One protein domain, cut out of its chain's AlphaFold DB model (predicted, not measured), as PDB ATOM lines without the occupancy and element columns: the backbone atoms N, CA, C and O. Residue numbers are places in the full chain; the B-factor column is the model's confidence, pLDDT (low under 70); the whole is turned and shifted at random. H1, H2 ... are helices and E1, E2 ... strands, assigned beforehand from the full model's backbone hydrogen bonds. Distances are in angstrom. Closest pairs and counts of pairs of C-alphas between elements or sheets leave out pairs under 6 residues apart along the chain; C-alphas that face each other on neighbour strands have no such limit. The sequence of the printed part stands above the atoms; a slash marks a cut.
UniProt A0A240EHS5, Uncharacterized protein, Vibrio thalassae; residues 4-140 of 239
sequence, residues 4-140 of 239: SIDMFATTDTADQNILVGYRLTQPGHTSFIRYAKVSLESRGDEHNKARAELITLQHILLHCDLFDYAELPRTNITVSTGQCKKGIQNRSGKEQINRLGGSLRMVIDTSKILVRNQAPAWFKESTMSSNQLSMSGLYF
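This is residues 4 to 140 of the 239 residues of an uncharacterized protein of Vibrio thalassae (UniProt A0A240EHS5). What is the main picture? A twisted sheet of six strands curls round the long helix H1, with H2 on the same face over the edge strand E5, and H3 packed on H1 and H2, off the sheet. Residues 116 to 130, with no named element, loop across the other side of the sheet from E5 to E6. What is printed? There are 137 residues, with E1 E2 E3 H1 E4 H2 H3 E5 E6 along the chain; the mixed sheet runs E5 E4 E1 E2 E3 E6, and the class is mixed, helices and strands. The whole is compact, with a radius of gyration of the C-alphas of 13.7 A and spans of 37 by 33 by 27 A.

How do the sheet's strands pair? E1, residues 4 to 11, E2, 18 to 25, and E3, 32 to 39, form a meander of two hairpins, each strand the antiparallel neighbour of the one before; N 6 and O 23 are 2.9 A apart, N 20 and O 36 2.8 A, within hydrogen-bond range. E4, residues 75 to 79, is parallel to E1, and edge strand E5, 112 to 115, to E4; N 5 and O 76, and N 77 and O 112, are within range at 2.8 A. Edge strand E6, residues 131 to 134, is parallel to E3, with N 133 and O 37 at 2.8 A. Where are the helices? H1, residues 46 to 63, and H2, 82 to 88, are on the same face, making two layers; the C-alphas of Ala 9 and Lys 49 are the closest of E1 and H1, 5.6 A. H3, residues 95 to 105, is not on the sheet; it touches H1 (closest C-alphas Arg 51 and Ile 97, 6.0 A) and H2 (Ile 88 and Gly 101, 3.7 A). Which units do they form? E3, H1, E4 make a split strand-helix-strand unit, with E1 and E2 between its strands, and E4, H2 H3, E5 one with neighbour strands; both crossovers are right-handed. Every O i to N i+4 pair is within range in H1 and H2, and 5 of 7 in H3.

How long are the longer elements? H1 measures 24.7 A, E1 23.4 A, E3 23.2 A and E2 22.7 A from first to last C-alpha. Where are the anchors? C-alpha 4 opens E1 at (24.461, 11.838, -43.782), and C-alpha 134 ends E6 at (25.275, 35.673, -50.688).

Which links are long? H1 to E4, 11 residues, and E5 to E6, 15 residues; the printed part has no cut. Where is confidence low? Of the printed residues 32 are under 70, among them 63 to 73 and 134 to 140.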
ATOM      1  N   SER A   4      23.657  10.847 -44.498       88.75
ATOM      2  CA  SER A   4      24.461  11.838 -43.782       88.75
ATOM      3  C   SER A   4      24.749  13.093 -44.593       88.75
ATOM      4  O   SER A   4      24.968  13.046 -45.804       88.75
ATOM      5  N   ILE A   5      24.757  14.214 -43.879       90.88
ATOM      6  CA  ILE A   5      25.224  15.519 -44.328       90.88
ATOM      7  C   ILE A   5      26.378  15.874 -43.404       90.88
ATOM      8  O   ILE A   5      26.160  16.146 -42.227       90.88
ATOM      9  N   ASP A   6      27.604  15.831 -43.910       92.38
ATOM     10  CA  ASP A   6      28.774  16.263 -43.151       92.38
ATOM     11  C   ASP A   6      29.208  17.635 -43.645       92.38
ATOM     12  O   ASP A   6      29.503  17.788 -44.827       92.38
ATOM     13  N   MET A   7      29.261  18.619 -42.754       92.94
ATOM     14  CA  MET A   7      29.653  19.990 -43.065       92.94
ATOM     15  C   MET A   7      30.898  20.383 -42.284       92.94
ATOM     16  O   MET A   7      31.107  19.937 -41.152       92.94
ATOM     17  N   PHE A   8      31.720  21.221 -42.908       92.44
ATOM     18  CA  PHE A   8      32.833  21.867 -42.242       92.44
ATOM     19  C   PHE A   8      33.029  23.280 -42.784       92.44
ATOM     20  O   PHE A   8      33.072  23.473 -44.001       92.44
ATOM     21  N   ALA A   9      33.148  24.254 -41.881       90.88
ATOM     22  CA  ALA A   9      33.378  25.648 -42.228       90.88
ATOM     23  C   ALA A   9      34.763  26.122 -41.783       90.88
ATOM     24  O   ALA A   9      35.157  25.985 -40.623       90.88
ATOM     25  N   THR A  10      35.469  26.763 -42.707       89.44
ATOM     26  CA  THR A  10      36.748  27.433 -42.461       89.44
ATOM     27  C   THR A  10      36.708  28.846 -43.032       89.44
ATOM     28  O   THR A  10      35.873  29.171 -43.877       89.44
ATOM     29  N   THR A  11      37.589  29.710 -42.544       86.00
ATOM     30  CA  THR A  11      37.732  31.052 -43.113       86.00
ATOM     31  C   THR A  11      38.534  30.927 -44.402       86.00
ATOM     32  O   THR A  11      39.632  30.378 -44.375       86.00
ATOM     33  N   ASP A  12      37.996  31.420 -45.516       77.00
ATOM     34  CA  ASP A  12      38.743  31.520 -46.768       77.00
ATOM     35  C   ASP A  12      39.804  32.614 -46.605       77.00
ATOM     36  O   ASP A  12      39.488  33.792 -46.405       77.00
ATOM     37  N   THR A  13      41.070  32.207 -46.632       67.94
ATOM     38  CA  THR A  13      42.218  33.091 -46.421       67.94
ATOM     39  C   THR A  13      42.421  34.074 -47.572       67.94
ATOM     40  O   THR A  13      43.046  35.110 -47.353       67.94
ATOM     41  N   ALA A  14      41.869  33.795 -48.760       68.25
ATOM     42  CA  ALA A  14      42.004  34.651 -49.936       68.25
ATOM     43  C   ALA A  14      40.954  35.775 -49.977       68.25
ATOM     44  O   ALA A  14      41.305  36.938 -50.158       68.25
ATOM     45  N   ASP A  15      39.678  35.443 -49.754       67.75
ATOM     46  CA  ASP A  15      38.559  36.352 -50.068       67.75
ATOM     47  C   ASP A  15      37.784  36.854 -48.837       67.75
ATOM     48  O   ASP A  15      36.712  37.439 -48.978       67.75
ATOM     49  N   GLN A  16      38.268  36.587 -47.617       70.88
ATOM     50  CA  GLN A  16      37.587  36.915 -46.345       70.88
ATOM     51  C   GLN A  16      36.161  36.336 -46.207       70.88
ATOM     52  O   GLN A  16      35.430  36.672 -45.274       70.88
ATOM     53  N   ASN A  17      35.768  35.440 -47.110       81.69
ATOM     54  CA  ASN A  17      34.521  34.692 -47.055       81.69
ATOM     55  C   ASN A  17      34.656  33.501 -46.101       81.69
ATOM     56  O   ASN A  17      35.754  33.116 -45.696       81.69
ATOM     57  N   ILE A  18      33.536  32.869 -45.763       87.25
ATOM     58  CA  ILE A  18      33.564  31.564 -45.103       87.25
ATOM     59  C   ILE A  18      33.333  30.484 -46.144       87.25
ATOM     60  O   ILE A  18      32.293  30.449 -46.803       87.25
ATOM     61  N   LEU A  19      34.316  29.599 -46.280       88.50
ATOM     62  CA  LEU A  19      34.218  28.418 -47.115       88.50
ATOM     63  C   LEU A  19      33.541  27.311 -46.311       88.50
ATOM     64  O   LEU A  19      34.045  26.882 -45.272       88.50
ATOM     65  N   VAL A  20      32.411  26.829 -46.815       90.38
ATOM     66  CA  VAL A  20      31.678  25.700 -46.249       90.38
ATOM     67  C   VAL A  20      31.764  24.533 -47.218       90.38
ATOM     68  O   VAL A  20      31.171  24.555 -48.297       90.38
ATOM     69  N   GLY A  21      32.504  23.501 -46.833       90.12
ATOM     70  CA  GLY A  21      32.497  22.219 -47.525       90.12
ATOM     71  C   GLY A  21      31.366  21.360 -46.985       90.12
ATOM     72  O   GLY A  21      31.130  21.332 -45.776       90.12
ATOM     73  N   TYR A  22      30.673  20.646 -47.864       90.50
ATOM     74  CA  TYR A  22      29.662  19.682 -47.458       90.50
ATOM     75  C   TYR A  22      29.748  18.400 -48.277       90.50
ATOM     76  O   TYR A  22      29.958  18.417 -49.492       90.50
ATOM     77  N   ARG A  23      29.567  17.274 -47.589       90.00
ATOM     78  CA  ARG A  23      29.520  15.937 -48.167       90.00
ATOM     79  C   ARG A  23      28.159  15.317 -47.902       90.00
ATOM     80  O   ARG A  23      27.770  15.154 -46.746       90.00
ATOM     81  N   LEU A  24      27.466  14.937 -48.969       87.75
ATOM     82  CA  LEU A  24      26.171  14.266 -48.896       87.75
ATOM     83  C   LEU A  24      26.361  12.779 -49.189       87.75
ATOM     84  O   LEU A  24      27.038  12.416 -50.150       87.75
ATOM     85  N   THR A  25      25.793  11.924 -48.341       85.69
ATOM     86  CA  THR A  25      25.845  10.464 -48.494       85.69
ATOM     87  C   THR A  25      24.437   9.890 -48.435       85.69
ATOM     88  O   THR A  25      23.717  10.089 -47.450       85.69
ATOM     89  N   GLN A  26      24.055   9.163 -49.484       79.25
ATOM     90  CA  GLN A  26      22.772   8.472 -49.593       79.25
ATOM     91  C   GLN A  26      22.989   6.947 -49.618       79.25
ATOM     92  O   GLN A  26      23.992   6.487 -50.164       79.25
ATOM     93  N   PRO A  27      22.083   6.141 -49.030       73.88
ATOM     94  CA  PRO A  27      22.148   4.687 -49.126       73.88
ATOM     95  C   PRO A  27      22.220   4.219 -50.581       73.88
ATOM     96  O   PRO A  27      21.376   4.606 -51.380       73.88
ATOM     97  N   GLY A  28      23.212   3.392 -50.917       71.62
ATOM     98  CA  GLY A  28      23.363   2.833 -52.266       71.62
ATOM     99  C   GLY A  28      23.934   3.789 -53.324       71.62
ATOM    100  O   GLY A  28      24.081   3.375 -54.468       71.62
ATOM    101  N   HIS A  29      24.299   5.024 -52.961       70.56
ATOM    102  CA  HIS A  29      24.870   6.008 -53.885       70.56
ATOM    103  C   HIS A  29      26.253   6.493 -53.441       70.56
ATOM    104  O   HIS A  29      26.594   6.499 -52.256       70.56
ATOM    105  N   THR A  30      27.047   6.945 -54.412       75.19
ATOM    106  CA  THR A  30      28.355   7.564 -54.190       75.19
ATOM    107  C   THR A  30      28.198   8.881 -53.430       75.19
ATOM    108  O   THR A  30      27.364   9.718 -53.781       75.19
ATOM    109  N   SER A  31      29.012   9.092 -52.393       80.75
ATOM    110  CA  SER A  31      29.067  10.387 -51.714       80.75
ATOM    111  C   SER A  31      29.560  11.467 -52.673       80.75
ATOM    112  O   SER A  31      30.521  11.249 -53.410       80.75
ATOM    113  N   PHE A  32      28.971  12.657 -52.604       83.25
ATOM    114  CA  PHE A  32      29.454  13.813 -53.355       83.25
ATOM    115  C   PHE A  32      29.854  14.945 -52.416       83.25
ATOM    116  O   PHE A  32      29.238  15.153 -51.370       83.25
ATOM    117  N   ILE A  33      30.916  15.654 -52.797       85.56
ATOM    118  CA  ILE A  33      31.498  16.765 -52.045       85.56
ATOM    119  C   ILE A  33      31.295  18.032 -52.862       85.56
ATOM    120  O   ILE A  33      31.567  18.056 -54.062       85.56
ATOM    121  N   ARG A  34      30.814  19.084 -52.212       86.88
ATOM    122  CA  ARG A  34      30.639  20.407 -52.806       86.88
ATOM    123  C   ARG A  34      31.077  21.480 -51.819       86.88
ATOM    124  O   ARG A  34      31.227  21.226 -50.624       86.88
ATOM    125  N   TYR A  35      31.267  22.682 -52.347       87.31
ATOM    126  CA  TYR A  35      31.729  23.834 -51.591       87.31
ATOM    127  C   TYR A  35      30.813  25.031 -51.837       87.31
ATOM    128  O   TYR A  35      30.358  25.264 -52.960       87.31
ATOM    129  N   ALA A  36      30.564  25.790 -50.778       86.88
ATOM    130  CA  ALA A  36      29.866  27.061 -50.818       86.88
ATOM    131  C   ALA A  36      30.757  28.158 -50.229       86.88
ATOM    132  O   ALA A  36      31.324  27.979 -49.152       86.88
ATOM    133  N   LYS A  37      30.864  29.295 -50.919       87.81
ATOM    134  CA  LYS A  37      31.474  30.513 -50.368       87.81
ATOM    135  C   LYS A  37      30.367  31.399 -49.819       87.81
ATOM    136  O   LYS A  37      29.522  31.849 -50.589       87.81
ATOM    137  N   VAL A  38      30.363  31.634 -48.510       86.25
ATOM    138  CA  VAL A  38      29.365  32.469 -47.836       86.25
ATOM    139  C   VAL A  38      29.981  33.805 -47.447       86.25
ATOM    140  O   VAL A  38      30.912  33.855 -46.640       86.25
ATOM    141  N   SER A  39      29.439  34.888 -48.000       84.25
ATOM    142  CA  SER A  39      29.853  36.256 -47.670       84.25
ATOM    143  C   SER A  39      29.080  36.765 -46.452       84.25
ATOM    144  O   SER A  39      27.848  36.788 -46.459       84.25
ATOM    145  N   LEU A  40      29.798  37.158 -45.395       80.12
ATOM    146  CA  LEU A  40      29.239  37.693 -44.149       80.12
ATOM    147  C   LEU A  40      29.904  39.030 -43.801       80.12
ATOM    148  O   LEU A  40      31.098  39.204 -44.007       80.12
ATOM    149  N   GLU A  41      29.130  39.956 -43.236       68.38
ATOM    150  CA  GLU A  41      29.544  41.347 -42.967       68.38
ATOM    151  C   GLU A  41      30.625  41.507 -41.876       68.38
ATOM    152  O   GLU A  41      31.127  42.608 -41.669       68.38
ATOM    153  N   SER A  42      31.001  40.444 -41.156       64.50
ATOM    154  CA  SER A  42      31.986  40.516 -40.070       64.50
ATOM    155  C   SER A  42      33.061  39.428 -40.165       64.50
ATOM    156  O   SER A  42      32.857  38.360 -40.740       64.50
ATOM    157  N   ARG A  43      34.244  39.706 -39.603       57.19
ATOM    158  CA  ARG A  43      35.430  38.840 -39.714       57.19
ATOM    159  C   ARG A  43      35.360  37.623 -38.785       57.19
ATOM    160  O   ARG A  43      35.203  37.780 -37.581       57.19
ATOM    161  N   GLY A  44      35.572  36.433 -39.352       62.75
ATOM    162  CA  GLY A  44      36.355  35.330 -38.765       62.75
ATOM    163  C   GLY A  44      35.997  34.741 -37.392       62.75
ATOM    164  O   GLY A  44      36.825  34.006 -36.859       62.75
ATOM    165  N   ASP A  45      34.826  35.008 -36.811       78.06
ATOM    166  CA  ASP A  45      34.445  34.432 -35.517       78.06
ATOM    167  C   ASP A  45      33.732  33.064 -35.641       78.06
ATOM    168  O   ASP A  45      33.239  32.657 -36.700       78.06
ATOM    169  N   GLU A  46      33.687  32.316 -34.534       80.38
ATOM    170  CA  GLU A  46      32.965  31.036 -34.449       80.38
ATOM    171  C   GLU A  46      31.473  31.201 -34.808       80.38
ATOM    172  O   GLU A  46      30.861  30.301 -35.386       80.38
ATOM    173  N   HIS A  47      30.887  32.371 -34.527       87.12
ATOM    174  CA  HIS A  47      29.496  32.670 -34.866       87.12
ATOM    175  C   HIS A  47      29.272  32.770 -36.373       87.12
ATOM    176  O   HIS A  47      28.248  32.306 -36.863       87.12
ATOM    177  N   ASN A  48      30.209  33.337 -37.123       88.19
ATOM    178  CA  ASN A  48      30.123  33.464 -38.564       88.19
ATOM    179  C   ASN A  48      30.292  32.111 -39.233       88.19
ATOM    180  O   ASN A  48      29.529  31.806 -40.147       88.19
ATOM    181  N   LYS A  49      31.190  31.254 -38.729       90.12
ATOM    182  CA  LYS A  49      31.259  29.854 -39.178       90.12
ATOM    183  C   LYS A  49      29.917  29.158 -38.978       90.12
ATOM    184  O   LYS A  49      29.402  28.540 -39.906       90.12
ATOM    185  N   ALA A  50      29.297  29.353 -37.814       91.75
ATOM    186  CA  ALA A  50      27.977  28.803 -37.540       91.75
ATOM    187  C   ALA A  50      26.891  29.357 -38.475       91.75
ATOM    188  O   ALA A  50      26.081  28.605 -39.012       91.75
ATOM    189  N   ARG A  51      26.878  30.674 -38.712       90.44
ATOM    190  CA  ARG A  51      25.950  31.316 -39.656       90.44
ATOM    191  C   ARG A  51      26.125  30.739 -41.057       90.44
ATOM    192  O   ARG A  51      25.136  30.330 -41.653       90.44
ATOM    193  N   ALA A  52      27.358  30.658 -41.552       90.38
ATOM    194  CA  ALA A  52      27.674  30.137 -42.877       90.38
ATOM    195  C   ALA A  52      27.233  28.679 -43.055       90.38
ATOM    196  O   ALA A  52      26.628  28.342 -44.076       90.38
ATOM    197  N   GLU A  53      27.463  27.823 -42.056       92.31
ATOM    198  CA  GLU A  53      26.960  26.449 -42.077       92.31
ATOM    199  C   GLU A  53      25.437  26.395 -42.081       92.31
ATOM    200  O   GLU A  53      24.870  25.657 -42.876       92.31
ATOM    201  N   LEU A  54      24.754  27.186 -41.247       91.31
ATOM    202  CA  LEU A  54      23.289  27.208 -41.220       91.31
ATOM    203  C   LEU A  54      22.697  27.708 -42.544       91.31
ATOM    204  O   LEU A  54      21.720  27.137 -43.019       91.31
ATOM    205  N   ILE A  55      23.301  28.723 -43.168       88.75
ATOM    206  CA  ILE A  55      22.907  29.228 -44.495       88.75
ATOM    207  C   ILE A  55      23.091  28.142 -45.549       88.75
ATOM    208  O   ILE A  55      22.183  27.872 -46.329       88.75
ATOM    209  N   THR A  56      24.251  27.488 -45.548       88.94
ATOM    210  CA  THR A  56      24.556  26.417 -46.499       88.94
ATOM    211  C   THR A  56      23.617  25.229 -46.293       88.94
ATOM    212  O   THR A  56      23.105  24.674 -47.262       88.94
ATOM    213  N   LEU A  57      23.310  24.879 -45.042       88.75
ATOM    214  CA  LEU A  57      22.378  23.809 -44.705       88.75
ATOM    215  C   LEU A  57      20.950  24.154 -45.145       88.75
ATOM    216  O   LEU A  57      20.281  23.301 -45.717       88.75
ATOM    217  N   GLN A  58      20.495  25.396 -44.946       85.94
ATOM    218  CA  GLN A  58      19.213  25.859 -45.490       85.94
ATOM    219  C   GLN A  58      19.198  25.797 -47.013       85.94
ATOM    220  O   GLN A  58      18.232  25.313 -47.588       85.94
ATOM    221  N   HIS A  59      20.262  26.256 -47.669       83.38
ATOM    222  CA  HIS A  59      20.364  26.218 -49.121       83.38
ATOM    223  C   HIS A  59      20.211  24.789 -49.647       83.38
ATOM    224  O   HIS A  59      19.348  24.528 -50.479       83.38
ATOM    225  N   ILE A  60      20.977  23.849 -49.087       81.12
ATOM    226  CA  ILE A  60      20.931  22.435 -49.468       81.12
ATOM    227  C   ILE A  60      19.555  21.830 -49.205       81.12
ATOM    228  O   ILE A  60      19.038  21.110 -50.052       81.12
ATOM    229  N   LEU A  61      18.988  22.081 -48.024       79.69
ATOM    230  CA  LEU A  61      17.771  21.403 -47.600       79.69
ATOM    231  C   LEU A  61      16.501  22.012 -48.169       79.69
ATOM    232  O   LEU A  61      15.519  21.296 -48.211       79.69
ATOM    233  N   LEU A  62      16.488  23.302 -48.514       74.12
ATOM    234  CA  LEU A  62      15.260  24.064 -48.788       74.12
ATOM    235  C   LEU A  62      15.239  24.693 -50.185       74.12
ATOM    236  O   LEU A  62      14.190  25.142 -50.649       74.12
ATOM    237  N   HIS A  63      16.397  24.790 -50.840       68.69
ATOM    238  CA  HIS A  63      16.550  25.508 -52.107       68.69
ATOM    239  C   HIS A  63      17.255  24.697 -53.196       68.69
ATOM    240  O   HIS A  63      17.168  25.067 -54.364       68.69
ATOM    241  N   CYS A  64      17.931  23.607 -52.844       67.56
ATOM    242  CA  CYS A  64      18.462  22.656 -53.805       67.56
ATOM    243  C   CYS A  64      17.531  21.447 -53.921       67.56
ATOM    244  O   CYS A  64      17.195  20.834 -52.911       67.56
ATOM    245  N   ASP A  65      17.240  21.009 -55.146       56.19
ATOM    246  CA  ASP A  65      16.542  19.742 -55.431       56.19
ATOM    247  C   ASP A  65      17.453  18.510 -55.198       56.19
ATOM    248  O   ASP A  65      17.385  17.508 -55.904       56.19
ATOM    249  N   LEU A  66      18.380  18.593 -54.235       61.19
ATOM    250  CA  LEU A  66      19.336  17.526 -53.907       61.19
ATOM    251  C   LEU A  66      18.762  16.501 -52.918       61.19
ATOM    252  O   LEU A  66      19.356  15.439 -52.724       61.19
ATOM    253  N   PHE A  67      17.634  16.821 -52.281       58.72
ATOM    254  CA  PHE A  67      16.939  15.955 -51.337       58.72
ATOM    255  C   PHE A  67      15.444  15.929 -51.634       58.72
ATOM    256  O   PHE A  67      14.818  16.979 -51.753       58.72
ATOM    257  N   ASP A  68      14.868  14.728 -51.659       54.22
ATOM    258  CA  ASP A  68      13.425  14.583 -51.526       54.22
ATOM    259  C   ASP A  68      13.039  14.818 -50.053       54.22
ATOM    260  O   ASP A  68      13.540  14.162 -49.130       54.22
ATOM    261  N   TYR A  69      12.173  15.803 -49.816       53.31
ATOM    262  CA  TYR A  69      11.767  16.262 -48.484       53.31
ATOM    263  C   TYR A  69      11.106  15.164 -47.651       53.31
ATOM    264  O   TYR A  69      11.195  15.187 -46.420       53.31
ATOM    265  N   ALA A  70      10.482  14.182 -48.310       46.91
ATOM    266  CA  ALA A  70       9.880  13.025 -47.657       46.91
ATOM    267  C   ALA A  70      10.903  12.177 -46.874       46.91
ATOM    268  O   ALA A  70      10.536  11.438 -45.960       46.91
ATOM    269  N   GLU A  71      12.194  12.308 -47.193       54.38
ATOM    270  CA  GLU A  71      13.252  11.399 -46.754       54.38
ATOM    271  C   GLU A  71      14.264  12.040 -45.791       54.38
ATOM    272  O   GLU A  71      15.211  11.389 -45.341       54.38
ATOM    273  N   LEU A  72      14.078  13.318 -45.452       63.25
ATOM    274  CA  LEU A  72      14.874  14.009 -44.436       63.25
ATOM    275  C   LEU A  72      14.746  13.411 -43.024       63.25
ATOM    276  O   LEU A  72      15.751  13.422 -42.295       63.25
ATOM    277  N   PRO A  73      13.596  12.835 -42.611       59.62
ATOM    278  CA  PRO A  73      13.519  12.110 -41.355       59.62
ATOM    279  C   PRO A  73      14.515  10.940 -41.349       59.62
ATOM    280  O   PRO A  73      14.383  10.022 -42.153       59.62
ATOM    281  N   ARG A  74      15.466  10.937 -40.395       71.25
ATOM    282  CA  ARG A  74      16.577   9.958 -40.221       71.25
ATOM    283  C   ARG A  74      17.881  10.308 -40.955       71.25
ATOM    284  O   ARG A  74      18.626   9.418 -41.365       71.25
ATOM    285  N   THR A  75      18.197  11.594 -41.061       80.81
ATOM    286  CA  THR A  75      19.508  12.055 -41.539       80.81
ATOM    287  C   THR A  75      20.443  12.347 -40.361       80.81
ATOM    288  O   THR A  75      20.040  12.918 -39.348       80.81
ATOM    289  N   ASN A  76      21.709  11.951 -40.466       89.62
ATOM    290  CA  ASN A  76      22.762  12.411 -39.562       89.62
ATOM    291  C   ASN A  76      23.357  13.702 -40.123       89.62
ATOM    292  O   ASN A  76      23.908  13.697 -41.219       89.62
ATOM    293  N   ILE A  77      23.261  14.797 -39.379       91.38
ATOM    294  CA  ILE A  77      23.809  16.093 -39.779       91.38
ATOM    295  C   ILE A  77      25.007  16.384 -38.880       91.38
ATOM    296  O   ILE A  77      24.841  16.596 -37.681       91.38
ATOM    297  N   THR A  78      26.210  16.379 -39.443       94.06
ATOM    298  CA  THR A  78      27.439  16.773 -38.751       94.06
ATOM    299  C   THR A  78      27.778  18.211 -39.122       94.06
ATOM    300  O   THR A  78      27.883  18.525 -40.303       94.06
ATOM    301  N   VAL A  79      27.977  19.071 -38.128       94.25
ATOM    302  CA  VAL A  79      28.367  20.484 -38.297       94.25
ATOM    303  C   VAL A  79      29.684  20.761 -37.573       94.25
ATOM    304  O   VAL A  79      30.025  20.048 -36.624       94.25
ATOM    305  N   SER A  80      30.428  21.787 -37.987       91.44
ATOM    306  CA  SER A  80      31.740  22.096 -37.401       91.44
ATOM    307  C   SER A  80      31.679  22.840 -36.075       91.44
ATOM    308  O   SER A  80      32.644  22.796 -35.317       91.44
ATOM    309  N   THR A  81      30.554  23.492 -35.759       91.06
ATOM    310  CA  THR A  81      30.423  24.290 -34.530       91.06
ATOM    311  C   THR A  81      29.246  23.856 -33.656       91.06
ATOM    312  O   THR A  81      28.149  23.538 -34.125       91.06
ATOM    313  N   GLY A  82      29.434  23.913 -32.334       91.31
ATOM    314  CA  GLY A  82      28.346  23.690 -31.375       91.31
ATOM    315  C   GLY A  82      27.245  24.757 -31.457       91.31
ATOM    316  O   GLY A  82      26.099  24.502 -31.076       91.31
ATOM    317  N   GLN A  83      27.572  25.939 -31.987       92.44
ATOM    318  CA  GLN A  83      26.630  27.037 -32.195       92.44
ATOM    319  C   GLN A  83      25.548  26.700 -33.227       92.44
ATOM    320  O   GLN A  83      24.393  27.055 -32.998       92.44
ATOM    321  N   CYS A  84      25.858  25.943 -34.285       92.00
ATOM    322  CA  CYS A  84      24.855  25.445 -35.238       92.00
ATOM    323  C   CYS A  84      23.778  24.615 -34.532       92.00
ATOM    324  O   CYS A  84      22.580  24.874 -34.666       92.00
ATOM    325  N   LYS A  85      24.210  23.656 -33.702       92.50
ATOM    326  CA  LYS A  85      23.306  22.816 -32.908       92.50
ATOM    327  C   LYS A  85      22.458  23.655 -31.949       92.50
ATOM    328  O   LYS A  85      21.252  23.434 -31.858       92.50
ATOM    329  N   LYS A  86      23.062  24.636 -31.266       92.19
ATOM    330  CA  LYS A  86      22.336  25.569 -30.388       92.19
ATOM    331  C   LYS A  86      21.310  26.398 -31.164       92.19
ATOM    332  O   LYS A  86      20.183  26.513 -30.699       92.19
ATOM    333  N   GLY A  87      21.665  26.924 -32.336       90.19
ATOM    334  CA  GLY A  87      20.771  27.704 -33.194       90.19
ATOM    335  C   GLY A  87      19.544  26.925 -33.634       90.19
ATOM    336  O   GLY A  87      18.423  27.383 -33.449       90.19
ATOM    337  N   ILE A  88      19.741  25.699 -34.125       88.88
ATOM    338  CA  ILE A  88      18.638  24.809 -34.517       88.88
ATOM    339  C   ILE A  88      17.713  24.515 -33.331       88.88
ATOM    340  O   ILE A  88      16.494  24.447 -33.467       88.88
ATOM    341  N   GLN A  89      18.274  24.373 -32.132       87.62
ATOM    342  CA  GLN A  89      17.500  24.135 -30.915       87.62
ATOM    343  C   GLN A  89      16.877  25.408 -30.319       87.62
ATOM    344  O   GLN A  89      16.159  25.301 -29.323       87.62
ATOM    345  N   ASN A  90      17.107  26.579 -30.922       85.56
ATOM    346  CA  ASN A  90      16.740  27.895 -30.398       85.56
ATOM    347  C   ASN A  90      17.316  28.162 -28.990       85.56
ATOM    348  O   ASN A  90      16.610  28.581 -28.075       85.56
ATOM    349  N   ARG A  91      18.594  27.820 -28.794       89.94
ATOM    350  CA  ARG A  91      19.343  27.918 -27.524       89.94
ATOM    351  C   ARG A  91      20.637  28.726 -27.652       89.94
ATOM    352  O   ARG A  91      21.458  28.708 -26.737       89.94
ATOM    353  N   SER A  92      20.886  29.376 -28.789       89.75
ATOM    354  CA  SER A  92      22.033  30.278 -28.915       89.75
ATOM    355  C   SER A  92      21.738  31.593 -28.193       89.75
ATOM    356  O   SER A  92      20.602  32.058 -28.182       89.75
ATOM    357  N   GLY A  93      22.769  32.226 -27.633       86.00
ATOM    358  CA  GLY A  93      22.671  33.605 -27.140       86.00
ATOM    359  C   GLY A  93      22.651  34.649 -28.265       86.00
ATOM    360  O   GLY A  93      22.572  35.840 -27.987       86.00
ATOM    361  N   LYS A  94      22.768  34.228 -29.533       88.38
ATOM    362  CA  LYS A  94      22.780  35.108 -30.706       88.38
ATOM    363  C   LYS A  94      21.491  34.937 -31.506       88.38
ATOM    364  O   LYS A  94      21.247  33.874 -32.079       88.38
ATOM    365  N   GLU A  95      20.702  36.004 -31.595       85.38
ATOM    366  CA  GLU A  95      19.401  36.009 -32.277       85.38
ATOM    367  C   GLU A  95      19.499  35.547 -33.737       85.38
ATOM    368  O   GLU A  95      18.723  34.701 -34.171       85.38
ATOM    369  N   GLN A  96      20.500  36.021 -34.485       83.69
ATOM    370  CA  GLN A  96      20.673  35.645 -35.893       83.69
ATOM    371  C   GLN A  96      20.911  34.138 -36.085       83.69
ATOM    372  O   GLN A  96      20.390  33.549 -37.029       83.69
ATOM    373  N   ILE A  97      21.661  33.499 -35.180       88.75
ATOM    374  CA  ILE A  97      21.915  32.050 -35.214       88.75
ATOM    375  C   ILE A  97      20.623  31.279 -34.925       88.75
ATOM    376  O   ILE A  97      20.313  30.310 -35.616       88.75
ATOM    377  N   ASN A  98      19.846  31.727 -33.936       85.75
ATOM    378  CA  ASN A  98      18.537  31.151 -33.632       85.75
ATOM    379  C   ASN A  98      17.558  31.307 -34.799       85.75
ATOM    380  O   ASN A  98      16.865  30.357 -35.147       85.75
ATOM    381  N   ARG A  99      17.537  32.476 -35.447       82.12
ATOM    382  CA  ARG A  99      16.677  32.745 -36.602       82.12
ATOM    383  C   ARG A  99      17.010  31.831 -37.782       82.12
ATOM    384  O   ARG A  99      16.106  31.239 -38.359       82.12
ATOM    385  N   LEU A 100      18.297  31.663 -38.097       84.44
ATOM    386  CA  LEU A 100      18.747  30.754 -39.157       84.44
ATOM    387  C   LEU A 100      18.514  29.273 -38.804       84.44
ATOM    388  O   LEU A 100      18.196  28.470 -39.676       84.44
ATOM    389  N   GLY A 101      18.669  28.887 -37.538       85.56
ATOM    390  CA  GLY A 101      18.437  27.511 -37.099       85.56
ATOM    391  C   GLY A 101      16.957  27.143 -36.948       85.56
ATOM    392  O   GLY A 101      16.588  25.984 -37.137       85.56
ATOM    393  N   GLY A 102      16.099  28.113 -36.632       80.25
ATOM    394  CA  GLY A 102      14.677  27.892 -36.376       80.25
ATOM    395  C   GLY A 102      13.927  27.330 -37.583       80.25
ATOM    396  O   GLY A 102      13.143  26.394 -37.426       80.25
ATOM    397  N   SER A 103      14.216  27.832 -38.789       74.75
ATOM    398  CA  SER A 103      13.626  27.316 -40.035       74.75
ATOM    399  C   SER A 103      14.021  25.861 -40.295       74.75
ATOM    400  O   SER A 103      13.174  25.036 -40.636       74.75
ATOM    401  N   LEU A 104      15.287  25.519 -40.041       80.50
ATOM    402  CA  LEU A 104      15.820  24.167 -40.197       80.50
ATOM    403  C   LEU A 104      15.178  23.173 -39.234       80.50
ATOM    404  O   LEU A 104      14.866  22.057 -39.642       80.50
ATOM    405  N   ARG A 105      14.938  23.574 -37.979       78.56
ATOM    406  CA  ARG A 105      14.332  22.718 -36.944       78.56
ATOM    407  C   ARG A 105      13.034  22.063 -37.407       78.56
ATOM    408  O   ARG A 105      12.771  20.920 -37.054       78.56
ATOM    409  N   MET A 106      12.235  22.784 -38.189       70.94
ATOM    410  CA  MET A 106      10.943  22.295 -38.673       70.94
ATOM    411  C   MET A 106      11.082  21.167 -39.701       70.94
ATOM    412  O   MET A 106      10.160  20.370 -39.854       70.94
ATOM    413  N   VAL A 107      12.236  21.076 -40.363       73.62
ATOM    414  CA  VAL A 107      12.531  20.091 -41.408       73.62
ATOM    415  C   VAL A 107      13.368  18.929 -40.873       73.62
ATOM    416  O   VAL A 107      13.132  17.776 -41.223       73.62
ATOM    417  N   ILE A 108      14.314  19.204 -39.973       77.50
ATOM    418  CA  ILE A 108      15.281  18.213 -39.477       77.50
ATOM    419  C   ILE A 108      14.882  17.592 -38.131       77.50
ATOM    420  O   ILE A 108      15.727  17.022 -37.450       77.50
ATOM    421  N   ASP A 109      13.607  17.679 -37.747       68.25
ATOM    422  CA  ASP A 109      13.076  17.338 -36.414       68.25
ATOM    423  C   ASP A 109      13.500  15.946 -35.896       68.25
ATOM    424  O   ASP A 109      13.817  15.786 -34.720       68.25
ATOM    425  N   THR A 110      13.604  14.936 -36.768       71.69
ATOM    426  CA  THR A 110      14.055  13.581 -36.384       71.69
ATOM    427  C   THR A 110      15.504  13.269 -36.784       71.69
ATOM    428  O   THR A 110      15.917  12.108 -36.762       71.69
ATOM    429  N   SER A 111      16.266  14.270 -37.221       83.56
ATOM    430  CA  SER A 111      17.668  14.125 -37.613       83.56
ATOM    431  C   SER A 111      18.588  14.236 -36.402       83.56
ATOM    432  O   SER A 111      18.362  15.028 -35.485       83.56
ATOM    433  N   LYS A 112      19.675  13.460 -36.397       88.25
ATOM    434  CA  LYS A 112      20.684  13.545 -35.337       88.25
ATOM    435  C   LYS A 112      21.703  14.615 -35.703       88.25
ATOM    436  O   LYS A 112      22.405  14.474 -36.698       88.25
ATOM    437  N   ILE A 113      21.816  15.649 -34.872       90.44
ATOM    438  CA  ILE A 113      22.809  16.714 -35.059       90.44
ATOM    439  C   ILE A 113      24.059  16.400 -34.231       90.44
ATOM    440  O   ILE A 113      24.030  16.401 -32.991       90.44
ATOM    441  N   LEU A 114      25.148  16.127 -34.938       93.19
ATOM    442  CA  LEU A 114      26.480  15.834 -34.422       93.19
ATOM    443  C   LEU A 114      27.387  17.048 -34.626       93.19
ATOM    444  O   LEU A 114      27.199  17.823 -35.557       93.19
ATOM    445  N   VAL A 115      28.376  17.206 -33.754       93.75
ATOM    446  CA  VAL A 115      29.345  18.303 -33.841       93.75
ATOM    447  C   VAL A 115      30.735  17.704 -34.009       93.75
ATOM    448  O   VAL A 115      31.099  16.793 -33.262       93.75
ATOM    449  N   ARG A 116      31.497  18.201 -34.985       92.56
ATOM    450  CA  ARG A 116      32.881  17.798 -35.241       92.56
ATOM    451  C   ARG A 116      33.753  19.033 -35.452       92.56
ATOM    452  O   ARG A 116      33.781  19.598 -36.535       92.56
ATOM    453  N   ASN A 117      34.527  19.385 -34.433       86.19
ATOM    454  CA  ASN A 117      35.346  20.601 -34.437       86.19
ATOM    455  C   ASN A 117      36.640  20.479 -35.265       86.19
ATOM    456  O   ASN A 117      37.337  21.469 -35.458       86.19
ATOM    457  N   GLN A 118      36.988  19.275 -35.724       89.50
ATOM    458  CA  GLN A 118      38.185  19.024 -36.528       89.50
ATOM    459  C   GLN A 118      37.837  18.870 -38.007       89.50
ATOM    460  O   GLN A 118      36.828  18.244 -38.351       89.50
ATOM    461  N   ALA A 119      38.709  19.405 -38.867       88.62
ATOM    462  CA  ALA A 119      38.583  19.277 -40.311       88.62
ATOM    463  C   ALA A 119      38.573  17.789 -40.704       88.62
ATOM    464  O   ALA A 119      39.484  17.044 -40.333       88.62
ATOM    465  N   PRO A 120      37.542  17.313 -41.416       90.62
ATOM    466  CA  PRO A 120      37.494  15.925 -41.844       90.62
ATOM    467  C   PRO A 120      38.439  15.688 -43.030       90.62
ATOM    468  O   PRO A 120      38.637  16.573 -43.851       90.62
ATOM    469  N   ALA A 121      38.942  14.461 -43.188       89.62
ATOM    470  CA  ALA A 121      39.908  14.114 -44.243       89.62
ATOM    471  C   ALA A 121      39.423  14.383 -45.685       89.62
ATOM    472  O   ALA A 121      40.230  14.513 -46.602       89.62
ATOM    473  N   TRP A 122      38.106  14.446 -45.903       88.25
ATOM    474  CA  TRP A 122      37.526  14.772 -47.208       88.25
ATOM    475  C   TRP A 122      37.546  16.274 -47.523       88.25
ATOM    476  O   TRP A 122      37.378  16.646 -48.682       88.25
ATOM    477  N   PHE A 123      37.709  17.128 -46.512       87.88
ATOM    478  CA  PHE A 123      37.688  18.575 -46.664       87.88
ATOM    479  C   PHE A 123      39.044  19.062 -47.170       87.88
ATOM    480  O   PHE A 123      40.074  18.813 -46.544       87.88
ATOM    481  N   LYS A 124      39.042  19.751 -48.312       81.56
ATOM    482  CA  LYS A 124      40.239  20.339 -48.919       81.56
ATOM    483  C   LYS A 124      39.967  21.815 -49.186       81.56
ATOM    484  O   LYS A 124      39.010  22.139 -49.880       81.56
ATOM    485  N   GLU A 125      40.805  22.698 -48.649       69.94
ATOM    486  CA  GLU A 125      40.644  24.157 -48.793       69.94
ATOM    487  C   GLU A 125      40.919  24.655 -50.227       69.94
ATOM    488  O   GLU A 125      40.506  25.750 -50.594       69.94
ATOM    489  N   SER A 126      41.581  23.854 -51.069       59.81
ATOM    490  CA  SER A 126      42.057  24.286 -52.389       59.81
ATOM    491  C   SER A 126      40.950  24.399 -53.450       59.81
ATOM    492  O   SER A 126      40.384  23.379 -53.843       59.81
ATOM    493  N   THR A 127      40.707  25.629 -53.930       52.97
ATOM    494  CA  THR A 127      40.311  26.054 -55.305       52.97
ATOM    495  C   THR A 127      39.380  25.150 -56.129       52.97
ATOM    496  O   THR A 127      39.466  25.085 -57.354       52.97
ATOM    497  N   MET A 128      38.434  24.469 -55.495       56.75
ATOM    498  CA  MET A 128      37.354  23.786 -56.206       56.75
ATOM    499  C   MET A 128      36.245  24.789 -56.539       56.75
ATOM    500  O   MET A 128      35.988  25.721 -55.770       56.75
ATOM    501  N   SER A 129      35.574  24.597 -57.680       62.59
ATOM    502  CA  SER A 129      34.407  25.388 -58.084       62.59
ATOM    503  C   SER A 129      33.410  25.461 -56.924       62.59
ATOM    504  O   SER A 129      32.838  24.443 -56.521       62.59
ATOM    505  N   SER A 130      33.241  26.651 -56.356       68.56
ATOM    506  CA  SER A 130      32.346  26.884 -55.228       68.56
ATOM    507  C   SER A 130      31.172  27.724 -55.692       68.56
ATOM    508  O   SER A 130      31.334  28.688 -56.439       68.56
ATOM    509  N   ASN A 131      29.976  27.355 -55.245       73.69
ATOM    510  CA  ASN A 131      28.813  28.200 -55.456       73.69
ATOM    511  C   ASN A 131      28.901  29.366 -54.476       73.69
ATOM    512  O   ASN A 131      29.030  29.158 -53.264       73.69
ATOM    513  N   GLN A 132      28.830  30.591 -54.986       77.25
ATOM    514  CA  GLN A 132      28.784  31.758 -54.122       77.25
ATOM    515  C   GLN A 132      27.372  31.916 -53.558       77.25
ATOM    516  O   GLN A 132      26.403  32.106 -54.293       77.25
ATOM    517  N   LEU A 133      27.258  31.813 -52.238       73.62
ATOM    518  CA  LEU A 133      26.029  32.034 -51.496       73.62
ATOM    519  C   LEU A 133      26.129  33.398 -50.815       73.62
ATOM    520  O   LEU A 133      26.807  33.564 -49.803       73.62
ATOM    521  N   SER A 134      25.438  34.390 -51.368       66.38
ATOM    522  CA  SER A 134      25.275  35.673 -50.688       66.38
ATOM    523  C   SER A 134      24.112  35.601 -49.702       66.38
ATOM    524  O   SER A 134      23.043  35.069 -50.026       66.38
ATOM    525  N   MET A 135      24.310  36.155 -48.505       62.25
ATOM    526  CA  MET A 135      23.233  36.396 -47.551       62.25
ATOM    527  C   MET A 135      22.229  37.379 -48.149       62.25
ATOM    528  O   MET A 135      22.423  38.587 -48.126       62.25
ATOM    529  N   SER A 136      21.135  36.850 -48.685       57.72
ATOM    530  CA  SER A 136      19.993  37.641 -49.138       57.72
ATOM    531  C   SER A 136      18.788  37.398 -48.229       57.72
ATOM    532  O   SER A 136      18.772  36.470 -47.415       57.72
ATOM    533  N   GLY A 137      17.732  38.198 -48.403       52.41
ATOM    534  CA  GLY A 137      16.455  38.004 -47.705       52.41
ATOM    535  C   GLY A 137      15.838  36.605 -47.875       52.41
ATOM    536  O   GLY A 137      14.969  36.236 -47.086       52.41
ATOM    537  N   LEU A 138      16.312  35.804 -48.841       54.16
ATOM    538  CA  LEU A 138      15.878  34.424 -49.094       54.16
ATOM    539  C   LEU A 138      16.017  33.510 -47.863       54.16
ATOM    540  O   LEU A 138      15.122  32.713 -47.600       54.16
ATOM    541  N   TYR A 139      17.084  33.662 -47.072       57.16
ATOM    542  CA  TYR A 139      17.357  32.805 -45.903       57.16
ATOM    543  C   TYR A 139      16.690  33.291 -44.607       57.16
ATOM    544  O   TYR A 139      16.767  32.636 -43.567       57.16
ATOM    545  N   PHE A 140      16.045  34.460 -44.662       53.09
ATOM    546  CA  PHE A 140      15.292  35.046 -43.554       53.09
ATOM    547  C   PHE A 140      13.775  34.929 -43.734       53.09
ATOM    548  O   PHE A 140      13.058  34.953 -42.735       53.09
TER     549      PHE A 140